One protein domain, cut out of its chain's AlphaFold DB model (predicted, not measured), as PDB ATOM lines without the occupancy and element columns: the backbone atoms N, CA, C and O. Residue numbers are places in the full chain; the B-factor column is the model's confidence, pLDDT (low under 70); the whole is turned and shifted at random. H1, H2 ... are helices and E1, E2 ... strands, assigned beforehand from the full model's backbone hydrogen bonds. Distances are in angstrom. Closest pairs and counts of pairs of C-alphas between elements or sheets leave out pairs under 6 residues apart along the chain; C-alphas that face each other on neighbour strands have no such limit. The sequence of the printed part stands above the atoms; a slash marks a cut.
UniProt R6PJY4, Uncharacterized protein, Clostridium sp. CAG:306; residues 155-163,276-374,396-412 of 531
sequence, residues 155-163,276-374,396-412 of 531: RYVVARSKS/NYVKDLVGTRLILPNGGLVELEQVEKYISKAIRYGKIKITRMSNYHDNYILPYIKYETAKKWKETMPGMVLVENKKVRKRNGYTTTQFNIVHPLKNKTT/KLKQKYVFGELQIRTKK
ATOM      1  N   ARG A 155       1.184 -24.181  36.278       95.00
ATOM      2  CA  ARG A 155       0.708 -24.416  34.895       95.00
ATOM      3  C   ARG A 155       1.700 -25.157  33.987       95.00
ATOM      4  O   ARG A 155       1.319 -25.691  32.952       95.00
ATOM      5  N   TYR A 156       2.982 -25.171  34.355       95.25
ATOM      6  CA  TYR A 156       4.051 -25.852  33.620       95.25
ATOM      7  C   TYR A 156       4.417 -27.221  34.205       95.25
ATOM      8  O   TYR A 156       5.413 -27.829  33.793       95.25
ATOM      9  N   VAL A 157       3.656 -27.696  35.191       96.06
ATOM     10  CA  VAL A 157       3.851 -29.010  35.795       96.06
ATOM     11  C   VAL A 157       3.111 -30.060  34.978       96.06
ATOM     12  O   VAL A 157       1.925 -29.925  34.684       96.06
ATOM     13  N   VAL A 158       3.814 -31.143  34.664       94.81
ATOM     14  CA  VAL A 158       3.239 -32.349  34.061       94.81
ATOM     15  C   VAL A 158       3.555 -33.567  34.920       94.81
ATOM     16  O   VAL A 158       4.593 -33.609  35.582       94.81
ATOM     17  N   ALA A 159       2.684 -34.575  34.885       93.81
ATOM     18  CA  ALA A 159       2.867 -35.835  35.600       93.81
ATOM     19  C   ALA A 159       2.802 -37.036  34.652       93.81
ATOM     20  O   ALA A 159       2.058 -37.047  33.671       93.81
ATOM     21  N   ARG A 160       3.576 -38.070  34.974       90.50
ATOM     22  CA  ARG A 160       3.560 -39.388  34.334       90.50
ATOM     23  C   ARG A 160       3.624 -40.472  35.400       90.50
ATOM     24  O   ARG A 160       4.385 -40.353  36.357       90.50
ATOM     25  N   SER A 161       2.880 -41.549  35.208       90.00
ATOM     26  CA  SER A 161       3.091 -42.794  35.943       90.00
ATOM     27  C   SER A 161       4.111 -43.664  35.207       90.00
ATOM     28  O   SER A 161       4.316 -43.533  33.993       90.00
ATOM     29  N   LYS A 162       4.806 -44.528  35.941       89.00
ATOM     30  CA  LYS A 162       5.651 -45.557  35.333       89.00
ATOM     31  C   LYS A 162       4.823 -46.704  34.771       89.00
ATOM     32  O   LYS A 162       3.864 -47.130  35.399       89.00
ATOM     33  N   SER A 163       5.262 -47.228  33.629       88.75
ATOM     34  CA  SER A 163       4.689 -48.436  33.040       88.75
ATOM     35  C   SER A 163       5.185 -49.700  33.733       88.75
ATOM     36  O   SER A 163       6.309 -49.731  34.257       88.75
ATOM     37  N   ASN A 276      10.090 -50.563  47.652       81.75
ATOM     38  CA  ASN A 276      11.031 -49.517  48.029       81.75
ATOM     39  C   ASN A 276      12.051 -49.157  46.945       81.75
ATOM     40  O   ASN A 276      12.495 -48.008  46.941       81.75
ATOM     41  N   TYR A 277      12.392 -50.054  46.019       84.81
ATOM     42  CA  TYR A 277      13.261 -49.727  44.884       84.81
ATOM     43  C   TYR A 277      12.619 -48.701  43.940       84.81
ATOM     44  O   TYR A 277      13.300 -47.859  43.343       84.81
ATOM     45  N   VAL A 278      11.290 -48.704  43.827       86.44
ATOM     46  CA  VAL A 278      10.552 -47.818  42.920       86.44
ATOM     47  C   VAL A 278      10.223 -46.492  43.611       86.44
ATOM     48  O   VAL A 278       9.102 -46.228  44.031       86.44
ATOM     49  N   LYS A 279      11.236 -45.624  43.730       83.94
ATOM     50  CA  LYS A 279      11.096 -44.277  44.323       83.94
ATOM     51  C   LYS A 279      10.483 -43.216  43.403       83.94
ATOM     52  O   LYS A 279      10.220 -42.107  43.844       83.94
ATOM     53  N   ASP A 280      10.289 -43.548  42.139       86.44
ATOM     54  CA  ASP A 280       9.864 -42.654  41.066       86.44
ATOM     55  C   ASP A 280       8.593 -43.187  40.393       86.44
ATOM     56  O   ASP A 280       8.488 -43.206  39.167       86.44
ATOM     57  N   LEU A 281       7.653 -43.687  41.205       89.81
ATOM     58  CA  LEU A 281       6.432 -44.319  40.710       89.81
ATOM     59  C   LEU A 281       5.561 -43.325  39.935       89.81
ATOM     60  O   LEU A 281       5.104 -43.625  38.828       89.81
ATOM     61  N   VAL A 282       5.395 -42.125  40.502       91.69
ATOM     62  CA  VAL A 282       4.824 -40.963  39.817       91.69
ATOM     63  C   VAL A 282       5.930 -39.935  39.596       91.69
ATOM     64  O   VAL A 282       6.469 -39.360  40.538       91.69
ATOM     65  N   GLY A 283       6.286 -39.713  38.335       92.94
ATOM     66  CA  GLY A 283       7.247 -38.694  37.935       92.94
ATOM     67  C   GLY A 283       6.530 -37.402  37.567       92.94
ATOM     68  O   GLY A 283       5.743 -37.372  36.624       92.94
ATOM     69  N   THR A 284       6.840 -36.323  38.266       94.62
ATOM     70  CA  THR A 284       6.416 -34.960  37.948       94.62
ATOM     71  C   THR A 284       7.574 -34.171  37.362       94.62
ATOM     72  O   THR A 284       8.747 -34.392  37.676       94.62
ATOM     73  N   ARG A 285       7.259 -33.250  36.456       94.69
ATOM     74  CA  ARG A 285       8.244 -32.365  35.840       94.69
ATOM     75  C   ARG A 285       7.724 -30.950  35.862       94.69
ATOM     76  O   ARG A 285       6.640 -30.704  35.348       94.69
ATOM     77  N   LEU A 286       8.525 -30.035  36.391       95.44
ATOM     78  CA  LEU A 286       8.351 -28.612  36.165       95.44
ATOM     79  C   LEU A 286       9.154 -28.225  34.918       95.44
ATOM     80  O   LEU A 286      10.388 -28.268  34.947       95.44
ATOM     81  N   ILE A 287       8.456 -27.882  33.832       93.56
ATOM     82  CA  ILE A 287       9.064 -27.547  32.536       93.56
ATOM     83  C   ILE A 287       9.114 -26.026  32.375       93.56
ATOM     84  O   ILE A 287       8.178 -25.396  31.891       93.56
ATOM     85  N   LEU A 288      10.230 -25.423  32.772       90.94
ATOM     86  CA  LEU A 288      10.417 -23.976  32.678       90.94
ATOM     87  C   LEU A 288      10.516 -23.540  31.206       90.94
ATOM     88  O   LEU A 288      11.275 -24.149  30.445       90.94
ATOM     89  N   PRO A 289       9.816 -22.479  30.773       85.06
ATOM     90  CA  PRO A 289       9.851 -22.063  29.377       85.06
ATOM     91  C   PRO A 289      11.237 -21.558  28.950       85.06
ATOM     92  O   PRO A 289      11.665 -21.884  27.842       85.06
ATOM     93  N   ASN A 290      11.957 -20.830  29.818       78.81
ATOM     94  CA  ASN A 290      13.232 -20.193  29.459       78.81
ATOM     95  C   ASN A 290      14.428 -20.622  30.330       78.81
ATOM     96  O   ASN A 290      15.559 -20.615  29.846       78.81
ATOM     97  N   GLY A 291      14.208 -21.005  31.592       73.06
ATOM     98  CA  GLY A 291      15.265 -21.408  32.530       73.06
ATOM     99  C   GLY A 291      16.177 -20.277  32.990       73.06
ATOM    100  O   GLY A 291      17.311 -20.545  33.398       73.06
ATOM    101  N   GLY A 292      15.703 -19.034  32.889       74.88
ATOM    102  CA  GLY A 292      16.460 -17.853  33.293       74.88
ATOM    103  C   GLY A 292      16.602 -17.750  34.814       74.88
ATOM    104  O   GLY A 292      15.831 -18.347  35.565       74.88
ATOM    105  N   LEU A 293      17.563 -16.948  35.285       75.38
ATOM    106  CA  LEU A 293      17.856 -16.799  36.721       75.38
ATOM    107  C   LEU A 293      16.623 -16.408  37.555       75.38
ATOM    108  O   LEU A 293      16.436 -16.948  38.637       75.38
ATOM    109  N   VAL A 294      15.754 -15.538  37.029       78.88
ATOM    110  CA  VAL A 294      14.517 -15.111  37.709       78.88
ATOM    111  C   VAL A 294      13.564 -16.289  37.950       78.88
ATOM    112  O   VAL A 294      13.013 -16.424  39.040       78.88
ATOM    113  N   GLU A 295      13.395 -17.171  36.961       83.38
ATOM    114  CA  GLU A 295      12.541 -18.357  37.097       83.38
ATOM    115  C   GLU A 295      13.136 -19.348  38.101       83.38
ATOM    116  O   GLU A 295      12.409 -19.895  38.927       83.38
ATOM    117  N   LEU A 296      14.461 -19.538  38.086       86.88
ATOM    118  CA  LEU A 296      15.152 -20.403  39.049       86.88
ATOM    119  C   LEU A 296      15.026 -19.875  40.487       86.88
ATOM    120  O   LEU A 296      14.776 -20.644  41.412       86.88
ATOM    121  N   GLU A 297      15.105 -18.560  40.687       88.81
ATOM    122  CA  GLU A 297      14.861 -17.949  41.997       88.81
ATOM    123  C   GLU A 297      13.407 -18.100  42.451       88.81
ATOM    124  O   GLU A 297      13.139 -18.308  43.636       88.81
ATOM    125  N   GLN A 298      12.451 -18.027  41.524       92.00
ATOM    126  CA  GLN A 298      11.046 -18.269  41.830       92.00
ATOM    127  C   GLN A 298      10.799 -19.733  42.226       92.00
ATOM    128  O   GLN A 298      10.081 -19.993  43.195       92.00
ATOM    129  N   VAL A 299      11.441 -20.683  41.541       93.69
ATOM    130  CA  VAL A 299      11.438 -22.106  41.910       93.69
ATOM    131  C   VAL A 299      11.954 -22.307  43.336       93.69
ATOM    132  O   VAL A 299      11.277 -22.947  44.144       93.69
ATOM    133  N   GLU A 300      13.111 -21.732  43.676       94.19
ATOM    134  CA  GLU A 300      13.673 -21.821  45.030       94.19
ATOM    135  C   GLU A 300      12.726 -21.248  46.090       94.19
ATOM    136  O   GLU A 300      12.576 -21.836  47.165       94.19
ATOM    137  N   LYS A 301      12.053 -20.129  45.788       95.00
ATOM    138  CA  LYS A 301      11.055 -19.520  46.679       95.00
ATOM    139  C   LYS A 301       9.859 -20.442  46.904       95.00
ATOM    140  O   LYS A 301       9.468 -20.634  48.057       95.00
ATOM    141  N   TYR A 302       9.297 -21.033  45.847       96.00
ATOM    142  CA  TYR A 302       8.162 -21.955  45.960       96.00
ATOM    143  C   TYR A 302       8.510 -23.199  46.770       96.00
ATOM    144  O   TYR A 302       7.793 -23.531  47.715       96.00
ATOM    145  N   ILE A 303       9.644 -23.837  46.468       94.75
ATOM    146  CA  ILE A 303      10.086 -25.020  47.210       94.75
ATOM    147  C   ILE A 303      10.344 -24.644  48.669       94.75
ATOM    148  O   ILE A 303       9.762 -25.257  49.554       94.75
ATOM    149  N   SER A 304      11.100 -23.578  48.949       94.69
ATOM    150  CA  SER A 304      11.355 -23.133  50.331       94.69
ATOM    151  C   SER A 304      10.064 -22.860  51.110       94.69
ATOM    152  O   SER A 304       9.963 -23.205  52.289       94.69
ATOM    153  N   LYS A 305       9.056 -22.267  50.456       94.44
ATOM    154  CA  LYS A 305       7.730 -22.032  51.036       94.44
ATOM    155  C   LYS A 305       7.018 -23.353  51.338       94.44
ATOM    156  O   LYS A 305       6.507 -23.526  52.441       94.44
ATOM    157  N   ALA A 306       7.010 -24.291  50.394       92.25
ATOM    158  CA  ALA A 306       6.394 -25.602  50.575       92.25
ATOM    159  C   ALA A 306       7.071 -26.414  51.690       92.25
ATOM    160  O   ALA A 306       6.374 -27.048  52.479       92.25
ATOM    161  N   ILE A 307       8.400 -26.340  51.801       91.44
ATOM    162  CA  ILE A 307       9.173 -26.956  52.887       91.44
ATOM    163  C   ILE A 307       8.756 -26.364  54.232       91.44
ATOM    164  O   ILE A 307       8.376 -27.101  55.139       91.44
ATOM    165  N   ARG A 308       8.761 -25.029  54.344       90.19
ATOM    166  CA  ARG A 308       8.397 -24.314  55.577       90.19
ATOM    167  C   ARG A 308       6.989 -24.660  56.067       90.19
ATOM    168  O   ARG A 308       6.778 -24.743  57.268       90.19
ATOM    169  N   TYR A 309       6.042 -24.855  55.149       89.31
ATOM    170  CA  TYR A 309       4.655 -25.203  55.480       89.31
ATOM    171  C   TYR A 309       4.375 -26.712  55.508       89.31
ATOM    172  O   TYR A 309       3.216 -27.103  55.602       89.31
ATOM    173  N   GLY A 310       5.395 -27.567  55.386       86.00
ATOM    174  CA  GLY A 310       5.218 -29.022  55.409       86.00
ATOM    175  C   GLY A 310       4.414 -29.589  54.231       86.00
ATOM    176  O   GLY A 310       3.917 -30.708  54.321       86.00
ATOM    177  N   LYS A 311       4.285 -28.845  53.124       85.69
ATOM    178  CA  LYS A 311       3.552 -29.269  51.914       85.69
ATOM    179  C   LYS A 311       4.344 -30.230  51.026       85.69
ATOM    180  O   LYS A 311       3.776 -30.852  50.137       85.69
ATOM    181  N   ILE A 312       5.654 -30.335  51.238       87.12
ATOM    182  CA  ILE A 312       6.538 -31.231  50.490       87.12
ATOM    183  C   ILE A 312       7.516 -31.910  51.448       87.12
ATOM    184  O   ILE A 312       8.141 -31.253  52.282       87.12
ATOM    185  N   LYS A 313       7.683 -33.226  51.301       89.06
ATOM    186  CA  LYS A 313       8.720 -33.995  51.993       89.06
ATOM    187  C   LYS A 313       9.725 -34.527  50.981       89.06
ATOM    188  O   LYS A 313       9.416 -35.454  50.235       89.06
ATOM    189  N   ILE A 314      10.925 -33.956  50.979       90.94
ATOM    190  CA  ILE A 314      12.022 -34.367  50.098       90.94
ATOM    191  C   ILE A 314      12.887 -35.382  50.847       90.94
ATOM    192  O   ILE A 314      13.382 -35.117  51.936       90.94
ATOM    193  N   THR A 315      13.074 -36.561  50.259       90.25
ATOM    194  CA  THR A 315      13.921 -37.631  50.821       90.25
ATOM    195  C   THR A 315      15.312 -37.643  50.205       90.25
ATOM    196  O   THR A 315      16.283 -38.017  50.859       90.25
ATOM    197  N   ARG A 316      15.432 -37.205  48.950       91.94
ATOM    198  CA  ARG A 316      16.706 -37.103  48.242       91.94
ATOM    199  C   ARG A 316      16.665 -35.960  47.247       91.94
ATOM    200  O   ARG A 316      15.648 -35.766  46.589       91.94
ATOM    201  N   MET A 317      17.781 -35.261  47.088       91.75
ATOM    202  CA  MET A 317      17.969 -34.253  46.049       91.75
ATOM    203  C   MET A 317      19.263 -34.520  45.287       91.75
ATOM    204  O   MET A 317      20.328 -34.722  45.873       91.75
ATOM    205  N   SER A 318      19.164 -34.521  43.960       90.00
ATOM    206  CA  SER A 318      20.291 -34.611  43.033       90.00
ATOM    207  C   SER A 318      20.241 -33.441  42.073       90.00
ATOM    208  O   SER A 318      19.332 -33.331  41.255       90.00
ATOM    209  N   ASN A 319      21.226 -32.565  42.178       86.19
ATOM    210  CA  ASN A 319      21.340 -31.390  41.336       86.19
ATOM    211  C   ASN A 319      22.449 -31.655  40.323       86.19
ATOM    212  O   ASN A 319      23.622 -31.510  40.657       86.19
ATOM    213  N   TYR A 320      22.101 -32.154  39.137       84.69
ATOM    214  CA  TYR A 320      23.089 -32.591  38.156       84.69
ATOM    215  C   TYR A 320      23.710 -31.395  37.442       84.69
ATOM    216  O   TYR A 320      23.026 -30.683  36.704       84.69
ATOM    217  N   HIS A 321      24.999 -31.182  37.682       78.31
ATOM    218  CA  HIS A 321      25.774 -30.040  37.210       78.31
ATOM    219  C   HIS A 321      27.273 -30.368  37.199       78.31
ATOM    220  O   HIS A 321      27.707 -31.407  37.711       78.31
ATOM    221  N   ASP A 322      28.069 -29.451  36.660       73.50
ATOM    222  CA  ASP A 322      29.528 -29.489  36.714       73.50
ATOM    223  C   ASP A 322      30.119 -28.071  36.773       73.50
ATOM    224  O   ASP A 322      29.425 -27.112  37.093       73.50
ATOM    225  N   ASN A 323      31.419 -27.939  36.495       70.44
ATOM    226  CA  ASN A 323      32.134 -26.665  36.573       70.44
ATOM    227  C   ASN A 323      31.665 -25.608  35.565       70.44
ATOM    228  O   ASN A 323      31.919 -24.424  35.777       70.44
ATOM    229  N   TYR A 324      31.055 -26.018  34.457       70.75
ATOM    230  CA  TYR A 324      30.695 -25.130  33.353       70.75
ATOM    231  C   TYR A 324      29.185 -24.894  33.290       70.75
ATOM    232  O   TYR A 324      28.737 -23.844  32.829       70.75
ATOM    233  N   ILE A 325      28.402 -25.840  33.807       74.50
ATOM    234  CA  ILE A 325      26.947 -25.775  33.869       74.50
ATOM    235  C   ILE A 325      26.481 -25.308  35.251       74.50
ATOM    236  O   ILE A 325      26.696 -25.986  36.254       74.50
ATOM    237  N   LEU A 326      25.748 -24.189  35.300       75.75
ATOM    238  CA  LEU A 326      25.114 -23.748  36.544       75.75
ATOM    239  C   LEU A 326      23.988 -24.707  36.969       75.75
ATOM    240  O   LEU A 326      23.120 -25.031  36.141       75.75
ATOM    241  N   PRO A 327      23.934 -25.086  38.259       81.06
ATOM    242  CA  PRO A 327      22.840 -25.887  38.788       81.06
ATOM    243  C   PRO A 327      21.496 -25.147  38.697       81.06
ATOM    244  O   PRO A 327      21.447 -23.921  38.588       81.06
ATOM    245  N   TYR A 328      20.389 -25.894  38.752       84.25
ATOM    246  CA  TYR A 328      19.042 -25.300  38.788       84.25
ATOM    247  C   TYR A 328      18.705 -24.714  40.161       84.25
ATOM    248  O   TYR A 328      17.949 -23.753  40.239       84.25
ATOM    249  N   ILE A 329      19.276 -25.290  41.222       89.06
ATOM    250  CA  ILE A 329      19.146 -24.817  42.602       89.06
ATOM    251  C   ILE A 329      20.531 -24.442  43.136       89.06
ATOM    252  O   ILE A 329      21.483 -25.209  42.981       89.06
ATOM    253  N   LYS A 330      20.660 -23.288  43.786       88.38
ATOM    254  CA  LYS A 330      21.887 -22.845  44.456       88.38
ATOM    255  C   LYS A 330      22.261 -23.829  45.566       88.38
ATOM    256  O   LYS A 330      21.403 -24.318  46.308       88.38
ATOM    257  N   TYR A 331      23.551 -24.126  45.686       86.94
ATOM    258  CA  TYR A 331      24.044 -25.110  46.652       86.94
ATOM    259  C   TYR A 331      23.729 -24.694  48.096       86.94
ATOM    260  O   TYR A 331      23.320 -25.519  48.910       86.94
ATOM    261  N   GLU A 332      23.821 -23.400  48.394       88.94
ATOM    262  CA  GLU A 332      23.513 -22.818  49.698       88.94
ATOM    263  C   GLU A 332      22.035 -23.001  50.058       88.94
ATOM    264  O   GLU A 332      21.707 -23.316  51.202       88.94
ATOM    265  N   THR A 333      21.140 -22.848  49.079       91.38
ATOM    266  CA  THR A 333      19.703 -23.097  49.250       91.38
ATOM    267  C   THR A 333      19.447 -24.584  49.519       91.38
ATOM    268  O   THR A 333      18.755 -24.926  50.478       91.38
ATOM    269  N   ALA A 334      20.063 -25.478  48.739       90.31
ATOM    270  CA  ALA A 334      19.938 -26.925  48.924       90.31
ATOM    271  C   ALA A 334      20.461 -27.397  50.295       90.31
ATOM    272  O   ALA A 334      19.842 -28.251  50.935       90.31
ATOM    273  N   LYS A 335      21.573 -26.821  50.768       90.56
ATOM    274  CA  LYS A 335      22.147 -27.115  52.087       90.56
ATOM    275  C   LYS A 335      21.204 -26.693  53.216       90.56
ATOM    276  O   LYS A 335      20.939 -27.497  54.103       90.56
ATOM    277  N   LYS A 336      20.618 -25.492  53.128       91.50
ATOM    278  CA  LYS A 336      19.594 -25.032  54.084       91.50
ATOM    279  C   LYS A 336      18.396 -25.979  54.128       91.50
ATOM    280  O   LYS A 336      17.922 -26.314  55.206       91.50
ATOM    281  N   TRP A 337      17.920 -26.454  52.975       92.81
ATOM    282  CA  TRP A 337      16.827 -27.433  52.941       92.81
ATOM    283  C   TRP A 337      17.203 -28.744  53.638       92.81
ATOM    284  O   TRP A 337      16.415 -29.227  54.450       92.81
ATOM    285  N   LYS A 338      18.413 -29.269  53.390       90.75
ATOM    286  CA  LYS A 338      18.936 -30.464  54.075       90.75
ATOM    287  C   LYS A 338      18.951 -30.284  55.596       90.75
ATOM    288  O   LYS A 338      18.501 -31.173  56.309       90.75
ATOM    289  N   GLU A 339      19.424 -29.141  56.089       89.19
ATOM    290  CA  GLU A 339      19.470 -28.828  57.527       89.19
ATOM    291  C   GLU A 339      18.068 -28.790  58.161       89.19
ATOM    292  O   GLU A 339      17.895 -29.193  59.308       89.19
ATOM    293  N   THR A 340      17.049 -28.377  57.401       87.81
ATOM    294  CA  THR A 340      15.649 -28.334  57.866       87.81
ATOM    295  C   THR A 340      14.875 -29.647  57.699       87.81
ATOM    296  O   THR A 340      13.744 -29.746  58.172       87.81
ATOM    297  N   MET A 341      15.445 -30.657  57.031       86.38
ATOM    298  CA  MET A 341      14.774 -31.925  56.726       86.38
ATOM    299  C   MET A 341      15.576 -33.136  57.220       86.38
ATOM    300  O   MET A 341      16.418 -33.667  56.487       86.38
ATOM    301  N   PRO A 342      15.277 -33.649  58.428       82.88
ATOM    302  CA  PRO A 342      15.915 -34.854  58.942       82.88
ATOM    303  C   PRO A 342      15.784 -36.039  57.974       82.88
ATOM    304  O   PRO A 342      14.690 -36.366  57.510       82.88
ATOM    305  N   GLY A 343      16.909 -36.691  57.673       84.06
ATOM    306  CA  GLY A 343      16.972 -37.848  56.774       84.06
ATOM    307  C   GLY A 343      16.998 -37.520  55.276       84.06
ATOM    308  O   GLY A 343      17.072 -38.444  54.467       84.06
ATOM    309  N   MET A 344      16.968 -36.241  54.882       89.12
ATOM    310  CA  MET A 344      17.145 -35.852  53.482       89.12
ATOM    311  C   MET A 344      18.583 -36.119  53.019       89.12
ATOM    312  O   MET A 344      19.552 -35.582  53.561       89.12
ATOM    313  N   VAL A 345      18.724 -36.897  51.947       89.31
ATOM    314  CA  VAL A 345      20.011 -37.122  51.283       89.31
ATOM    315  C   VAL A 345      20.235 -36.045  50.225       89.31
ATOM    316  O   VAL A 345      19.623 -36.061  49.156       89.31
ATOM    317  N   LEU A 346      21.152 -35.118  50.494       87.00
ATOM    318  CA  LEU A 346      21.711 -34.252  49.460       87.00
ATOM    319  C   LEU A 346      22.903 -34.965  48.827       87.00
ATOM    320  O   LEU A 346      23.819 -35.384  49.533       87.00
ATOM    321  N   VAL A 347      22.912 -35.103  47.503       82.12
ATOM    322  CA  VAL A 347      24.104 -35.582  46.793       82.12
ATOM    323  C   VAL A 347      25.133 -34.447  46.788       82.12
ATOM    324  O   VAL A 347      25.100 -33.577  45.925       82.12
ATOM    325  N   GLU A 348      26.003 -34.433  47.801       63.16
ATOM    326  CA  GLU A 348      26.889 -33.314  48.182       63.16
ATOM    327  C   GLU A 348      28.124 -33.109  47.302       63.16
ATOM    328  O   GLU A 348      29.018 -32.333  47.642       63.16
ATOM    329  N   ASN A 349      28.199 -33.772  46.155       56.91
ATOM    330  CA  ASN A 349      29.389 -33.668  45.335       56.91
ATOM    331  C   ASN A 349      29.417 -32.300  44.626       56.91
ATOM    332  O   ASN A 349      28.433 -31.915  43.992       56.91
ATOM    333  N   LYS A 350      30.551 -31.578  44.697       53.19
ATOM    334  CA  LYS A 350      30.759 -30.270  44.020       53.19
ATOM    335  C   LYS A 350      30.532 -30.337  42.499       53.19
ATOM    336  O   LYS A 350      30.493 -29.307  41.838       53.19
ATOM    337  N   LYS A 351      30.443 -31.553  41.955       59.69
ATOM    338  CA  LYS A 351      30.030 -31.897  40.595       59.69
ATOM    339  C   LYS A 351      29.173 -33.153  40.666       59.69
ATOM    340  O   LYS A 351      29.624 -34.173  41.186       59.69
ATOM    341  N   VAL A 352      27.980 -33.121  40.090       68.19
ATOM    342  CA  VAL A 352      27.142 -34.313  39.917       68.19
ATOM    343  C   VAL A 352      26.856 -34.441  38.426       68.19
ATOM    344  O   VAL A 352      25.809 -34.030  37.943       68.19
ATOM    345  N   ARG A 353      27.821 -34.961  37.662       72.19
ATOM    346  CA  ARG A 353      27.714 -35.056  36.200       72.19
ATOM    347  C   ARG A 353      27.213 -36.435  35.783       72.19
ATOM    348  O   ARG A 353      27.702 -37.451  36.272       72.19
ATOM    349  N   LYS A 354      26.256 -36.476  34.858       78.62
ATOM    350  CA  LYS A 354      25.933 -37.695  34.107       78.62
ATOM    351  C   LYS A 354      26.892 -37.834  32.923       78.62
ATOM    352  O   LYS A 354      27.305 -36.829  32.352       78.62
ATOM    353  N   ARG A 355      27.240 -39.069  32.551       78.19
ATOM    354  CA  ARG A 355      28.210 -39.375  31.476       78.19
ATOM    355  C   ARG A 355      27.848 -38.685  30.149       78.19
ATOM    356  O   ARG A 355      28.704 -38.070  29.526       78.19
ATOM    357  N   ASN A 356      26.567 -38.686  29.798       76.69
ATOM    358  CA  ASN A 356      25.982 -38.020  28.628       76.69
ATOM    359  C   ASN A 356      25.792 -36.494  28.775       76.69
ATOM    360  O   ASN A 356      25.191 -35.867  27.918       76.69
ATOM    361  N   GLY A 357      26.240 -35.872  29.870       78.81
ATOM    362  CA  GLY A 357      26.070 -34.434  30.116       78.81
ATOM    363  C   GLY A 357      24.664 -34.007  30.549       78.81
ATOM    364  O   GLY A 357      24.440 -32.816  30.754       78.81
ATOM    365  N   TYR A 358      23.737 -34.949  30.749       82.75
ATOM    366  CA  TYR A 358      22.376 -34.664  31.202       82.75
ATOM    367  C   TYR A 358      22.359 -33.830  32.499       82.75
ATOM    368  O   TYR A 358      22.969 -34.201  33.509       82.75
ATOM    369  N   THR A 359      21.633 -32.705  32.473       82.50
ATOM    370  CA  THR A 359      21.542 -31.729  33.574       82.50
ATOM    371  C   THR A 359      20.090 -31.421  33.946       82.50
ATOM    372  O   THR A 359      19.230 -31.206  33.093       82.50
ATOM    373  N   THR A 360      19.801 -31.447  35.248       87.44
ATOM    374  CA  THR A 360      18.481 -31.197  35.852       87.44
ATOM    375  C   THR A 360      18.641 -31.101  37.372       87.44
ATOM    376  O   THR A 360      19.666 -31.511  37.917       87.44
ATOM    377  N   THR A 361      17.608 -30.666  38.091       90.50
ATOM    378  CA  THR A 361      17.448 -31.054  39.501       90.50
ATOM    379  C   THR A 361      16.365 -32.114  39.637       90.50
ATOM    380  O   THR A 361      15.248 -31.903  39.178       90.50
ATOM    381  N   GLN A 362      16.694 -33.228  40.290       92.38
ATOM    382  CA  GLN A 362      15.763 -34.287  40.673       92.38
ATOM    383  C   GLN A 362      15.559 -34.292  42.188       92.38
ATOM    384  O   GLN A 362      16.527 -34.250  42.954       92.38
ATOM    385  N   PHE A 363      14.309 -34.419  42.606       93.12
ATOM    386  CA  PHE A 363      13.904 -34.637  43.986       93.12
ATOM    387  C   PHE A 363      13.145 -35.952  44.083       93.12
ATOM    388  O   PHE A 363      12.206 -36.165  43.323       93.12
ATOM    389  N   ASN A 364      13.485 -36.785  45.061       92.50
ATOM    390  CA  ASN A 364      12.600 -37.863  45.487       92.50
ATOM    391  C   ASN A 364      11.678 -37.303  46.567       92.50
ATOM    392  O   ASN A 364      12.154 -36.850  47.615       92.50
ATOM    393  N   ILE A 365      10.375 -37.346  46.322       90.62
ATOM    394  CA  ILE A 365       9.342 -36.753  47.168       90.62
ATOM    395  C   ILE A 365       8.424 -37.855  47.693       90.62
ATOM    396  O   ILE A 365       8.196 -38.870  47.039       90.62
ATOM    397  N   VAL A 366       7.898 -37.656  48.896       87.94
ATOM    398  CA  VAL A 366       6.799 -38.463  49.430       87.94
ATOM    399  C   VAL A 366       5.516 -37.647  49.341       87.94
ATOM    400  O   VAL A 366       5.411 -36.602  49.982       87.94
ATOM    401  N   HIS A 367       4.557 -38.134  48.556       82.44
ATOM    402  CA  HIS A 367       3.239 -37.529  48.398       82.44
ATOM    403  C   HIS A 367       2.251 -38.211  49.339       82.44
ATOM    404  O   HIS A 367       1.994 -39.401  49.147       82.44
ATOM    405  N   PRO A 368       1.707 -37.525  50.358       81.31
ATOM    406  CA  PRO A 368       0.599 -38.077  51.122       81.31
ATOM    407  C   PRO A 368      -0.612 -38.219  50.195       81.31
ATOM    408  O   PRO A 368      -0.905 -37.305  49.429       81.31
ATOM    409  N   LEU A 369      -1.309 -39.351  50.261       76.06
ATOM    410  CA  LEU A 369      -2.572 -39.525  49.547       76.06
ATOM    411  C   LEU A 369      -3.727 -39.162  50.476       76.06
ATOM    412  O   LEU A 369      -3.760 -39.578  51.641       76.06
ATOM    413  N   LYS A 370      -4.693 -38.398  49.972       70.12
ATOM    414  CA  LYS A 370      -5.966 -38.181  50.654       70.12
ATOM    415  C   LYS A 370      -6.695 -39.519  50.674       70.12
ATOM    416  O   LYS A 370      -7.018 -40.074  49.627       70.12
ATOM    417  N   ASN A 371      -6.968 -40.051  51.866       56.38
ATOM    418  CA  ASN A 371      -7.791 -41.251  52.001       56.38
ATOM    419  C   ASN A 371      -9.134 -41.004  51.302       56.38
ATOM    420  O   ASN A 371      -9.971 -40.259  51.815       56.38
ATOM    421  N   LYS A 372      -9.369 -41.644  50.153       47.50
ATOM    422  CA  LYS A 372     -10.725 -41.775  49.627       47.50
ATOM    423  C   LYS A 372     -11.459 -42.687  50.600       47.50
ATOM    424  O   LYS A 372     -11.212 -43.889  50.627       47.50
ATOM    425  N   THR A 373     -12.325 -42.124  51.438       36.16
ATOM    426  CA  THR A 373     -13.322 -42.903  52.173       36.16
ATOM    427  C   THR A 373     -14.198 -43.596  51.139       36.16
ATOM    428  O   THR A 373     -15.132 -43.004  50.603       36.16
ATOM    429  N   THR A 374     -13.871 -44.839  50.801       36.00
ATOM    430  CA  THR A 374     -14.776 -45.698  50.053       36.00
ATOM    431  C   THR A 374     -15.981 -45.940  50.950       36.00
ATOM    432  O   THR A 374     -15.890 -46.609  51.981       36.00
ATOM    433  N   LYS A 396      -4.332 -52.181  49.731       42.25
ATOM    434  CA  LYS A 396      -4.921 -51.033  49.006       42.25
ATOM    435  C   LYS A 396      -5.538 -49.986  49.939       42.25
ATOM    436  O   LYS A 396      -5.534 -48.804  49.615       42.25
ATOM    437  N   LEU A 397      -6.021 -50.397  51.113       39.00
ATOM    438  CA  LEU A 397      -6.588 -49.517  52.146       39.00
ATOM    439  C   LEU A 397      -5.544 -48.863  53.077       39.00
ATOM    440  O   LEU A 397      -5.916 -48.037  53.910       39.00
ATOM    441  N   LYS A 398      -4.248 -49.196  52.962       44.97
ATOM    442  CA  LYS A 398      -3.185 -48.714  53.872       44.97
ATOM    443  C   LYS A 398      -2.142 -47.792  53.239       44.97
ATOM    444  O   LYS A 398      -1.303 -47.263  53.974       44.97
ATOM    445  N   GLN A 399      -2.155 -47.574  51.925       56.41
ATOM    446  CA  GLN A 399      -1.124 -46.766  51.268       56.41
ATOM    447  C   GLN A 399      -1.356 -45.264  51.526       56.41
ATOM    448  O   GLN A 399      -1.981 -44.555  50.749       56.41
ATOM    449  N   LYS A 400      -0.851 -44.776  52.667       68.81
ATOM    450  CA  LYS A 400      -0.967 -43.369  53.099       68.81
ATOM    451  C   LYS A 400      -0.174 -42.394  52.224       68.81
ATOM    452  O   LYS A 400      -0.338 -41.184  52.359       68.81
ATOM    453  N   TYR A 401       0.742 -42.899  51.399       74.88
ATOM    454  CA  TYR A 401       1.622 -42.084  50.574       74.88
ATOM    455  C   TYR A 401       2.130 -42.841  49.345       74.88
ATOM    456  O   TYR A 401       2.209 -44.068  49.352       74.88
ATOM    457  N   VAL A 402       2.557 -42.092  48.329       83.50
ATOM    458  CA  VAL A 402       3.264 -42.597  47.146       83.50
ATOM    459  C   VAL A 402       4.630 -41.924  47.035       83.50
ATOM    460  O   VAL A 402       4.784 -40.736  47.324       83.50
ATOM    461  N   PHE A 403       5.641 -42.694  46.628       84.00
ATOM    462  CA  PHE A 403       6.940 -42.139  46.259       84.00
ATOM    463  C   PHE A 403       6.862 -41.528  44.860       84.00
ATOM    464  O   PHE A 403       6.522 -42.208  43.888       84.00
ATOM    465  N   GLY A 404       7.188 -40.245  44.773       88.12
ATOM    466  CA  GLY A 404       7.265 -39.510  43.526       88.12
ATOM    467  C   GLY A 404       8.667 -38.996  43.244       88.12
ATOM    468  O   GLY A 404       9.517 -38.878  44.129       88.12
ATOM    469  N   GLU A 405       8.888 -38.641  41.988       93.69
ATOM    470  CA  GLU A 405      10.042 -37.859  41.565       93.69
ATOM    471  C   GLU A 405       9.553 -36.494  41.075       93.69
ATOM    472  O   GLU A 405       8.564 -36.424  40.353       93.69
ATOM    473  N   LEU A 406      10.233 -35.408  41.429       94.81
ATOM    474  CA  LEU A 406      10.077 -34.110  40.773       94.81
ATOM    475  C   LEU A 406      11.364 -33.771  40.049       94.81
ATOM    476  O   LEU A 406      12.434 -33.731  40.656       94.81
ATOM    477  N   GLN A 407      11.252 -33.467  38.764       93.50
ATOM    478  CA  GLN A 407      12.367 -32.997  37.960       93.50
ATOM    479  C   GLN A 407      12.141 -31.555  37.528       93.50
ATOM    480  O   GLN A 407      11.050 -31.191  37.092       93.50
ATOM    481  N   ILE A 408      13.189 -30.744  37.593       92.06
ATOM    482  CA  ILE A 408      13.175 -29.367  37.101       92.06
ATOM    483  C   ILE A 408      14.056 -29.304  35.868       92.06
ATOM    484  O   ILE A 408      15.253 -29.606  35.925       92.06
ATOM    485  N   ARG A 409      13.443 -28.956  34.742       88.81
ATOM    486  CA  ARG A 409      14.102 -28.854  33.439       88.81
ATOM    487  C   ARG A 409      13.549 -27.641  32.709       88.81
ATOM    488  O   ARG A 409      12.445 -27.184  32.989       88.81
ATOM    489  N   THR A 410      14.291 -27.131  31.746       88.62
ATOM    490  CA  THR A 410      13.730 -26.207  30.757       88.62
ATOM    491  C   THR A 410      13.003 -26.961  29.655       88.62
ATOM    492  O   THR A 410      13.198 -28.164  29.484       88.62
ATOM    493  N   LYS A 411      12.213 -26.244  28.854       87.75
ATOM    494  CA  LYS A 411      11.560 -26.789  27.663       87.75
ATOM    495  C   LYS A 411      12.561 -27.471  26.729       87.75
ATOM    496  O   LYS A 411      12.387 -28.639  26.418       87.75
ATOM    497  N   LYS A 412      13.663 -26.799  26.377       84.88
ATOM    498  CA  LYS A 412      14.679 -27.359  25.466       84.88
ATOM    499  C   LYS A 412      15.318 -28.642  26.002       84.88
ATOM    500  O   LYS A 412      15.475 -29.599  25.253       84.88
TER     501      LYS A 412
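AT A GLANCE: This is residues 155 to 163, 276 to 374 and 396 to 412 of the 531 residues of an uncharacterized protein of Clostridium sp. CAG:306 (UniProt R6PJY4). A strongly twisted sheet of five strands has two helices, H1 and H2, side by side over one of its faces and no named helix over the other. H1 comes within 10 A of C-alphas of E2, E3 and E5, while H2 comes within 10 A of C-alphas of E3, and a long stretch without named elements, residues 341 to 359, leads from H2 back into E4. The printed part has 125 residues, with E1, E2, H1, E3, H2, E4 and E5 in that order along the chain. The sheet is mixed, its order E1, E2, E5, E4, E3, and the class is mixed, helices and strands. The whole is compact, with a radius of gyration of the C-alphas of 15.1 A, yet elongated in outline, spanning 52 by 32 by 28 A.

IN THESE COORDINATES: E1 is residues 157 to 161, beginning at C-alpha 157 (3.851, -29.010, 35.795). E2 is residues 282 to 288, 19.3 A long. H1, residues 293 to 308, measures 22.4 A. E3 is residues 313 to 320, 20.0 A, and bends by 57 degrees at residue 316. H2 is residues 331 to 340, 14.4 A. E4, residues 360 to 368, measures 24.5 A. E5, residues 401 to 410, measures 28.1 A and ends at C-alpha 410 (13.730, -26.207, 30.757).

HOW THE PARTS SIT: From edge strand E1, E2 is the antiparallel neighbour, with N 158 and O 285 at 2.9 A. E2 and E5 are parallel at 24 degrees, with N 286 and O 407 at 2.9 A. E5 and E4 are antiparallel at 155 degrees, with N 404 and O 365 at 2.8 A. E4 and edge strand E3 are antiparallel at 169 degrees, with N 362 and O 318 at 2.8 A. Residues 316 to 317 of E3 also pair, parallel, with residues 345 to 346. E2, H1 and E3 make a split strand-helix-strand unit, two strands running the same way with E5 and E4 between them, and its crossover is right-handed. H1 and H2 form two layers with the sheet, helices on one face. H1 and H2 only just touch, with 3 pairs of C-alphas within 8 A, the closest those of Ser 304 and Trp 337 at 7.4 A; H1 does so with residues 300 to 307 alone. They run the same way at a shallow tilt of 6 degrees. E3 and H2 are near each other, with 10 pairs of C-alphas within 10 A. In both helices every O i to N i+4 pair is within hydrogen-bond range.

THE WHOLE: The two C-alphas farthest apart, those of Tyr 324 and Thr 374, are 52.6 A apart. Residues 164 to 275 and 375 to 395 are not printed; the gaps between C-alphas are 16.3 A and 11.3 A. The link from H2 to E4 is long, 19 residues. The model's pLDDT is under 70 at residues 348 to 352, 371 to 374 and 396 to 400.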